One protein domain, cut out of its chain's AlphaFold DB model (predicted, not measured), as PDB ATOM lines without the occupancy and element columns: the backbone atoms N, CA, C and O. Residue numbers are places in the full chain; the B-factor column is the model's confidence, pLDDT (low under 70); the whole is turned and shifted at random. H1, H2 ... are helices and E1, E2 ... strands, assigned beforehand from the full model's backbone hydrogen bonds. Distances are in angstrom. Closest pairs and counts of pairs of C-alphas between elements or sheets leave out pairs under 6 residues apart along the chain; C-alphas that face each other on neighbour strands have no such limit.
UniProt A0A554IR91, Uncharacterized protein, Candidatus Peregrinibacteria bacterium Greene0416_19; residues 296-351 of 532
ATOM      1  N   ALA A 296     -49.495 -19.954  47.712       82.25
ATOM      2  CA  ALA A 296     -48.742 -18.694  47.700       82.25
ATOM      3  C   ALA A 296     -49.410 -17.661  46.775       82.25
ATOM      4  O   ALA A 296     -50.162 -18.029  45.871       82.25
ATOM      5  N   CYS A 297     -49.170 -16.369  47.001       81.75
ATOM      6  CA  CYS A 297     -49.762 -15.310  46.180       81.75
ATOM      7  C   CYS A 297     -49.061 -15.183  44.816       81.75
ATOM      8  O   CYS A 297     -47.836 -15.171  44.747       81.75
ATOM      9  N   THR A 298     -49.810 -15.028  43.719       78.00
ATOM     10  CA  THR A 298     -49.241 -14.953  42.354       78.00
ATOM     11  C   THR A 298     -48.301 -13.770  42.117       78.00
ATOM     12  O   THR A 298     -47.432 -13.856  41.261       78.00
ATOM     13  N   GLY A 299     -48.465 -12.661  42.842       75.06
ATOM     14  CA  GLY A 299     -47.577 -11.497  42.752       75.06
ATOM     15  C   GLY A 299     -46.343 -11.576  43.655       75.06
ATOM     16  O   GLY A 299     -45.441 -10.758  43.512       75.06
ATOM     17  N   ASP A 300     -46.308 -12.531  44.588       76.12
ATOM     18  CA  ASP A 300     -45.180 -12.779  45.484       76.12
ATOM     19  C   ASP A 300     -45.271 -14.200  46.050       76.12
ATOM     20  O   ASP A 300     -45.966 -14.462  47.040       76.12
ATOM     21  N   ALA A 301     -44.523 -15.123  45.450       67.00
ATOM     22  CA  ALA A 301     -44.489 -16.512  45.893       67.00
ATOM     23  C   ALA A 301     -43.898 -16.703  47.303       67.00
ATOM     24  O   ALA A 301     -43.976 -17.804  47.852       67.00
ATOM     25  N   MET A 302     -43.309 -15.663  47.907       64.94
ATOM     26  CA  MET A 302     -42.830 -15.707  49.291       64.94
ATOM     27  C   MET A 302     -43.930 -15.385  50.308       64.94
ATOM     28  O   MET A 302     -43.736 -15.644  51.497       64.94
ATOM     29  N   THR A 303     -45.081 -14.874  49.860       74.94
ATOM     30  CA  THR A 303     -46.237 -14.584  50.711       74.94
ATOM     31  C   THR A 303     -47.187 -15.796  50.735       74.94
ATOM     32  O   THR A 303     -47.867 -16.059  49.739       74.94
ATOM     33  N   PRO A 304     -47.260 -16.559  51.848       78.38
ATOM     34  CA  PRO A 304     -48.143 -17.719  51.955       78.38
ATOM     35  C   PRO A 304     -49.611 -17.294  52.078       78.38
ATOM     36  O   PRO A 304     -49.933 -16.271  52.684       78.38
ATOM     37  N   CYS A 305     -50.521 -18.112  51.556       80.50
ATOM     38  CA  CYS A 305     -51.954 -17.843  51.581       80.50
ATOM     39  C   CYS A 305     -52.761 -19.141  51.673       80.50
ATOM     40  O   CYS A 305     -52.314 -20.205  51.260       80.50
ATOM     41  N   ASN A 306     -53.960 -19.063  52.249       85.75
ATOM     42  CA  ASN A 306     -54.948 -20.153  52.248       85.75
ATOM     43  C   ASN A 306     -56.205 -19.802  51.449       85.75
ATOM     44  O   ASN A 306     -57.119 -20.609  51.336       85.75
ATOM     45  N   SER A 307     -56.297 -18.562  50.978       90.62
ATOM     46  CA  SER A 307     -57.433 -18.034  50.242       90.62
ATOM     47  C   SER A 307     -57.027 -16.760  49.512       90.62
ATOM     48  O   SER A 307     -56.135 -16.026  49.956       90.62
ATOM     49  N   ASP A 308     -57.737 -16.455  48.430       90.69
ATOM     50  CA  ASP A 308     -57.534 -15.237  47.636       90.69
ATOM     51  C   ASP A 308     -57.714 -13.954  48.452       90.69
ATOM     52  O   ASP A 308     -57.138 -12.920  48.117       90.69
ATOM     53  N   ALA A 309     -58.460 -14.009  49.560       90.62
ATOM     54  CA  ALA A 309     -58.685 -12.865  50.436       90.62
ATOM     55  C   ALA A 309     -57.384 -12.340  51.072       90.62
ATOM     56  O   ALA A 309     -57.240 -11.131  51.257       90.62
ATOM     57  N   VAL A 310     -56.428 -13.225  51.385       86.25
ATOM     58  CA  VAL A 310     -55.129 -12.842  51.966       86.25
ATOM     59  C   VAL A 310     -54.305 -12.059  50.945       86.25
ATOM     60  O   VAL A 310     -53.822 -10.968  51.243       86.25
ATOM     61  N   CYS A 311     -54.222 -12.573  49.718       85.69
ATOM     62  CA  CYS A 311     -53.478 -11.937  48.634       85.69
ATOM     63  C   CYS A 311     -54.156 -10.648  48.147       85.69
ATOM     64  O   CYS A 311     -53.477  -9.657  47.877       85.69
ATOM     65  N   SER A 312     -55.493 -10.614  48.130       90.62
ATOM     66  CA  SER A 312     -56.277  -9.437  47.734       90.62
ATOM     67  C   SER A 312     -56.132  -8.281  48.724       90.62
ATOM     68  O   SER A 312     -56.000  -7.137  48.297       90.62
ATOM     69  N   ARG A 313     -56.086  -8.550  50.041       90.81
ATOM     70  CA  ARG A 313     -55.820  -7.505  51.054       90.81
ATOM     71  C   ARG A 313     -54.465  -6.840  50.867       90.81
ATOM     72  O   ARG A 313     -54.332  -5.654  51.142       90.81
ATOM     73  N   LEU A 314     -53.474  -7.611  50.434       86.69
ATOM     74  CA  LEU A 314     -52.124  -7.116  50.197       86.69
ATOM     75  C   LEU A 314     -51.949  -6.539  48.784       86.69
ATOM     76  O   LEU A 314     -50.918  -5.935  48.511       86.69
ATOM     77  N   GLN A 315     -52.946  -6.700  47.905       92.44
ATOM     78  CA  GLN A 315     -52.883  -6.350  46.482       92.44
ATOM     79  C   GLN A 315     -51.786  -7.116  45.716       92.44
ATOM     80  O   GLN A 315     -51.206  -6.604  44.765       92.44
ATOM     81  N   ILE A 316     -51.523  -8.366  46.114       84.69
ATOM     82  CA  ILE A 316     -50.445  -9.222  45.579       84.69
ATOM     83  C   ILE A 316     -51.015 -10.355  44.693       84.69
ATOM     84  O   ILE A 316     -50.392 -11.383  44.450       84.69
ATOM     85  N   GLY A 317     -52.236 -10.193  44.179       87.25
ATOM     86  CA  GLY A 317     -52.871 -11.152  43.265       87.25
ATOM     87  C   GLY A 317     -53.724 -12.213  43.966       87.25
ATOM     88  O   GLY A 317     -54.394 -11.908  44.952       87.25
ATOM     89  N   ARG A 318     -53.745 -13.438  43.426       88.81
ATOM     90  CA  ARG A 318     -54.579 -14.562  43.901       88.81
ATOM     91  C   ARG A 318     -53.736 -15.643  44.572       88.81
ATOM     92  O   ARG A 318     -52.536 -15.725  44.329       88.81
ATOM     93  N   CYS A 319     -54.359 -16.466  45.400       85.94
ATOM     94  CA  CYS A 319     -53.720 -17.587  46.061       85.94
ATOM     95  C   CYS A 319     -53.691 -18.805  45.131       85.94
ATOM     96  O   CYS A 319     -54.738 -19.321  44.747       85.94
ATOM     97  N   VAL A 320     -52.499 -19.272  44.762       86.12
ATOM     98  CA  VAL A 320     -52.311 -20.477  43.938       86.12
ATOM     99  C   VAL A 320     -51.761 -21.619  44.773       86.12
ATOM    100  O   VAL A 320     -50.932 -21.406  45.659       86.12
ATOM    101  N   ALA A 321     -52.220 -22.840  44.494       81.94
ATOM    102  CA  ALA A 321     -51.769 -24.024  45.214       81.94
ATOM    103  C   ALA A 321     -50.251 -24.187  45.075       81.94
ATOM    104  O   ALA A 321     -49.675 -23.938  44.017       81.94
ATOM    105  N   SER A 322     -49.589 -24.657  46.133       73.25
ATOM    106  CA  SER A 322     -48.125 -24.832  46.135       73.25
ATOM    107  C   SER A 322     -47.579 -25.724  45.004       73.25
ATOM    108  O   SER A 322     -46.407 -25.612  44.655       73.25
ATOM    109  N   SER A 323     -48.412 -26.590  44.417       76.44
ATOM    110  CA  SER A 323     -48.090 -27.429  43.253       76.44
ATOM    111  C   SER A 323     -48.089 -26.683  41.918       76.44
ATOM    112  O   SER A 323     -47.587 -27.203  40.926       76.44
ATOM    113  N   GLU A 324     -48.681 -25.493  41.865       79.44
ATOM    114  CA  GLU A 324     -48.786 -24.686  40.649       79.44
ATOM    115  C   GLU A 324     -47.706 -23.609  40.558       79.44
ATOM    116  O   GLU A 324     -47.571 -22.982  39.513       79.44
ATOM    117  N   VAL A 325     -46.909 -23.429  41.614       79.19
ATOM    118  CA  VAL A 325     -45.814 -22.457  41.651       79.19
ATOM    119  C   VAL A 325     -44.570 -23.037  40.971       79.19
ATOM    120  O   VAL A 325     -44.031 -24.070  41.375       79.19
ATOM    121  N   GLY A 326     -44.100 -22.353  39.935       83.50
ATOM    122  CA  GLY A 326     -42.863 -22.617  39.212       83.50
ATOM    123  C   GLY A 326     -41.926 -21.409  39.181       83.50
ATOM    124  O   GLY A 326     -42.158 -20.389  39.833       83.50
ATOM    125  N   THR A 327     -40.852 -21.531  38.406       84.19
ATOM    126  CA  THR A 327     -39.924 -20.431  38.098       84.19
ATOM    127  C   THR A 327     -39.747 -20.297  36.595       84.19
ATOM    128  O   THR A 327     -39.819 -21.287  35.864       84.19
ATOM    129  N   CYS A 328     -39.480 -19.084  36.125       83.75
ATOM    130  CA  CYS A 328     -39.258 -18.830  34.709       83.75
ATOM    131  C   CYS A 328     -37.923 -19.425  34.241       83.75
ATOM    132  O   CYS A 328     -36.892 -19.227  34.880       83.75
ATOM    133  N   SER A 329     -37.922 -20.121  33.098       84.69
ATOM    134  CA  SER A 329     -36.765 -20.889  32.599       84.69
ATOM    135  C   SER A 329     -35.448 -20.107  32.465       84.69
ATOM    136  O   SER A 329     -34.380 -20.708  32.536       84.69
ATOM    137  N   ASN A 330     -35.513 -18.787  32.270       81.56
ATOM    138  CA  ASN A 330     -34.348 -17.927  32.045       81.56
ATOM    139  C   ASN A 330     -33.997 -17.027  33.244       81.56
ATOM    140  O   ASN A 330     -32.942 -16.395  33.235       81.56
ATOM    141  N   ASP A 331     -34.844 -16.976  34.275       74.88
ATOM    142  CA  ASP A 331     -34.574 -16.241  35.514       74.88
ATOM    143  C   ASP A 331     -35.259 -16.933  36.697       74.88
ATOM    144  O   ASP A 331     -36.451 -16.764  36.951       74.88
ATOM    145  N   PHE A 332     -34.469 -17.707  37.442       73.19
ATOM    146  CA  PHE A 332     -34.927 -18.461  38.610       73.19
ATOM    147  C   PHE A 332     -35.413 -17.573  39.766       73.19
ATOM    148  O   PHE A 332     -35.995 -18.090  40.718       73.19
ATOM    149  N   ASN A 333     -35.179 -16.256  39.713       68.44
ATOM    150  CA  ASN A 333     -35.696 -15.325  40.717       68.44
ATOM    151  C   ASN A 333     -37.141 -14.897  40.436       68.44
ATOM    152  O   ASN A 333     -37.790 -14.348  41.326       68.44
ATOM    153  N   ILE A 334     -37.647 -15.138  39.223       71.38
ATOM    154  CA  ILE A 334     -39.025 -14.830  38.851       71.38
ATOM    155  C   ILE A 334     -39.855 -16.093  39.054       71.38
ATOM    156  O   ILE A 334     -39.694 -17.099  38.360       71.38
ATOM    157  N   THR A 335     -40.738 -16.032  40.046       74.94
ATOM    158  CA  THR A 335     -41.712 -17.091  40.317       74.94
ATOM    159  C   THR A 335     -42.938 -16.898  39.435       74.94
ATOM    160  O   THR A 335     -43.312 -15.772  39.120       74.94
ATOM    161  N   CYS A 336     -43.534 -17.998  38.992       79.88
ATOM    162  CA  CYS A 336     -44.627 -17.995  38.028       79.88
ATOM    163  C   CYS A 336     -45.671 -19.042  38.412       79.88
ATOM    164  O   CYS A 336     -45.330 -20.096  38.944       79.88
ATOM    165  N   GLY A 337     -46.945 -18.763  38.156       78.94
ATOM    166  CA  GLY A 337     -48.011 -19.769  38.179       78.94
ATOM    167  C   GLY A 337     -48.333 -20.296  36.778       78.94
ATOM    168  O   GLY A 337     -48.796 -21.428  36.615       78.94
ATOM    169  N   ALA A 338     -48.076 -19.479  35.754       83.94
ATOM    170  CA  ALA A 338     -48.272 -19.795  34.346       83.94
ATOM    171  C   ALA A 338     -47.200 -19.132  33.466       83.94
ATOM    172  O   ALA A 338     -46.520 -18.196  33.878       83.94
ATOM    173  N   ASP A 339     -47.085 -19.577  32.214       87.19
ATOM    174  CA  ASP A 339     -46.097 -19.059  31.250       87.19
ATOM    175  C   ASP A 339     -46.242 -17.550  30.981       87.19
ATOM    176  O   ASP A 339     -45.264 -16.853  30.708       87.19
ATOM    177  N   ALA A 340     -47.463 -17.016  31.108       85.31
ATOM    178  CA  ALA A 340     -47.739 -15.591  30.937       85.31
ATOM    179  C   ALA A 340     -47.011 -14.713  31.972       85.31
ATOM    180  O   ALA A 340     -46.629 -13.586  31.653       85.31
ATOM    181  N   ASP A 341     -46.757 -15.244  33.171       80.44
ATOM    182  CA  ASP A 341     -46.072 -14.525  34.250       80.44
ATOM    183  C   ASP A 341     -44.583 -14.300  33.926       80.44
ATOM    184  O   ASP A 341     -43.933 -13.432  34.502       80.44
ATOM    185  N   CYS A 342     -44.042 -15.043  32.955       83.81
ATOM    186  CA  CYS A 342     -42.633 -15.012  32.586       83.81
ATOM    187  C   CYS A 342     -42.301 -14.091  31.398       83.81
ATOM    188  O   CYS A 342     -41.236 -14.225  30.782       83.81
ATOM    189  N   GLY A 343     -43.192 -13.155  31.052       85.69
ATOM    190  CA  GLY A 343     -42.942 -12.161  30.000       85.69
ATOM    191  C   GLY A 343     -43.049 -12.709  28.571       85.69
ATOM    192  O   GLY A 343     -42.414 -12.183  27.661       85.69
ATOM    193  N   GLY A 344     -43.829 -13.776  28.364       79.19
ATOM    194  CA  GLY A 344     -44.271 -14.250  27.043       79.19
ATOM    195  C   GLY A 344     -43.262 -15.051  26.208       79.19
ATOM    196  O   GLY A 344     -43.680 -15.727  25.275       79.19
ATOM    197  N   GLN A 345     -41.964 -15.024  26.529       78.56
ATOM    198  CA  GLN A 345     -40.939 -15.833  25.834       78.56
ATOM    199  C   GLN A 345     -40.347 -16.969  26.675       78.56
ATOM    200  O   GLN A 345     -39.565 -17.771  26.172       78.56
ATOM    201  N   ASN A 346     -40.716 -17.052  27.949       85.69
ATOM    202  CA  ASN A 346     -40.153 -18.007  28.890       85.69
ATOM    203  C   ASN A 346     -41.251 -18.954  29.366       85.69
ATOM    204  O   ASN A 346     -42.366 -18.523  29.650       85.69
ATOM    205  N   VAL A 347     -40.920 -20.237  29.479       90.50
ATOM    206  CA  VAL A 347     -41.844 -21.249  29.994       90.50
ATOM    207  C   VAL A 347     -41.732 -21.266  31.514       90.50
ATOM    208  O   VAL A 347     -40.625 -21.274  32.066       90.50
ATOM    209  N   CYS A 348     -42.876 -21.271  32.190       82.81
ATOM    210  CA  CYS A 348     -42.954 -21.477  33.618       82.81
ATOM    211  C   CYS A 348     -42.661 -22.947  33.913       82.81
ATOM    212  O   CYS A 348     -43.497 -23.831  33.715       82.81
ATOM    213  N   GLN A 349     -41.449 -23.233  34.384       87.12
ATOM    214  CA  GLN A 349     -41.110 -24.580  34.811       87.12
ATOM    215  C   GLN A 349     -41.772 -24.828  36.160       87.12
ATOM    216  O   GLN A 349     -41.285 -24.376  37.199       87.12
ATOM    217  N   LYS A 350     -42.909 -25.534  36.130       79.69
ATOM    218  CA  LYS A 350     -43.576 -26.025  37.335       79.69
ATOM    219  C   LYS A 350     -42.611 -26.935  38.069       79.69
ATOM    220  O   LYS A 350     -42.221 -27.996  37.587       79.69
ATOM    221  N   LEU A 351     -42.191 -26.483  39.235       66.12
ATOM    222  CA  LEU A 351     -41.236 -27.202  40.042       66.12
ATOM    223  C   LEU A 351     -42.029 -28.207  40.888       66.12
ATOM    224  O   LEU A 351     -42.495 -27.893  41.985       66.12
TER     225      LEU A 351
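This is residues 296 to 351 of the 532 residues of an uncharacterized protein of Candidatus Peregrinibacteria bacterium Greene0416_19 (UniProt A0A554IR91). The model shows two small lobes side by side along the longest axis, joined by the link from E2 to E3: one lobe is a small antiparallel sheet of E4, E3 and E5 with the short helix H2 packed on one face, the other is a looser group of E1, H1 and E2. The printed part has 56 residues, with named elements in the order E1, H1, E2, E3, E4, H2, E5: two helices and five strands, of mixed class. The sheet has the order E4, E3, E5. The whole is compact, with a radius of gyration of the C-alphas of 10.8 A, yet elongated in outline, spanning 30 by 19 by 15 A.

In the sheet, the inner strand E3, residues 326 to 328, has the edge strand E4, residues 331 to 336, as antiparallel neighbour at 130 degrees; the two form a hairpin. N 326 and O 336 are 2.8 A apart, within hydrogen-bond range. The other edge strand, E5, residues 348 to 350, is antiparallel to E3 at 153 degrees, with N 349 and O 327 at 2.9 A. H2, residues 339 to 342, is on the sheet at a height of 7.7 A; it lies over none of the strands, but only just, with two of its four C-alphas falling on E3. Its closest C-alphas to E5 are those of Asp 339 and Cys 348, 4.6 A apart. E4, H2 and E5 form a split strand-helix-strand unit, two strands of one sheet that follow each other among the strands but for E3 between them in the sheet, with a helix between them along the chain; its crossover is right-handed. E1, residues 300 to 305, and E2, residues 319 to 321, pair with no named strand; their closest C-alphas, those of Cys 305 and Cys 319, are 5.8 A apart. H1, residues 308 to 314, is not on the sheet; its closest C-alphas to E2 are those of Asp 308 and Cys 319, 4.7 A apart. Between the lobes, the closest C-alphas of E1 and E4, those of Ala 301 and Thr 335, are 6.3 A apart, while E2 and E3 are apart. In H1 every O i to N i+4 pair is within hydrogen-bond range; H2 is too short for such a pair, and its one O i to N i+3 pair is within range.

E4 is 10.5 A long, E3 6.9 A and E5 5.9 A, ending at C-alpha 350 at (-43.576, -26.025, 37.335). H2 measures 5.5 A. E1 begins at C-alpha 300 at (-45.180, -12.779, 45.484) and is 10.4 A long, H1 is 10.1 A and E2 6.8 A.

The C-alphas farthest apart, those of Ala 309 and Asn 330, are 30.9 A apart. The printed part has no cut, and each link between named elements is tight. The mean pLDDT of the printed part is 81.6; residues 301, 302, 333 and 351 are under 70.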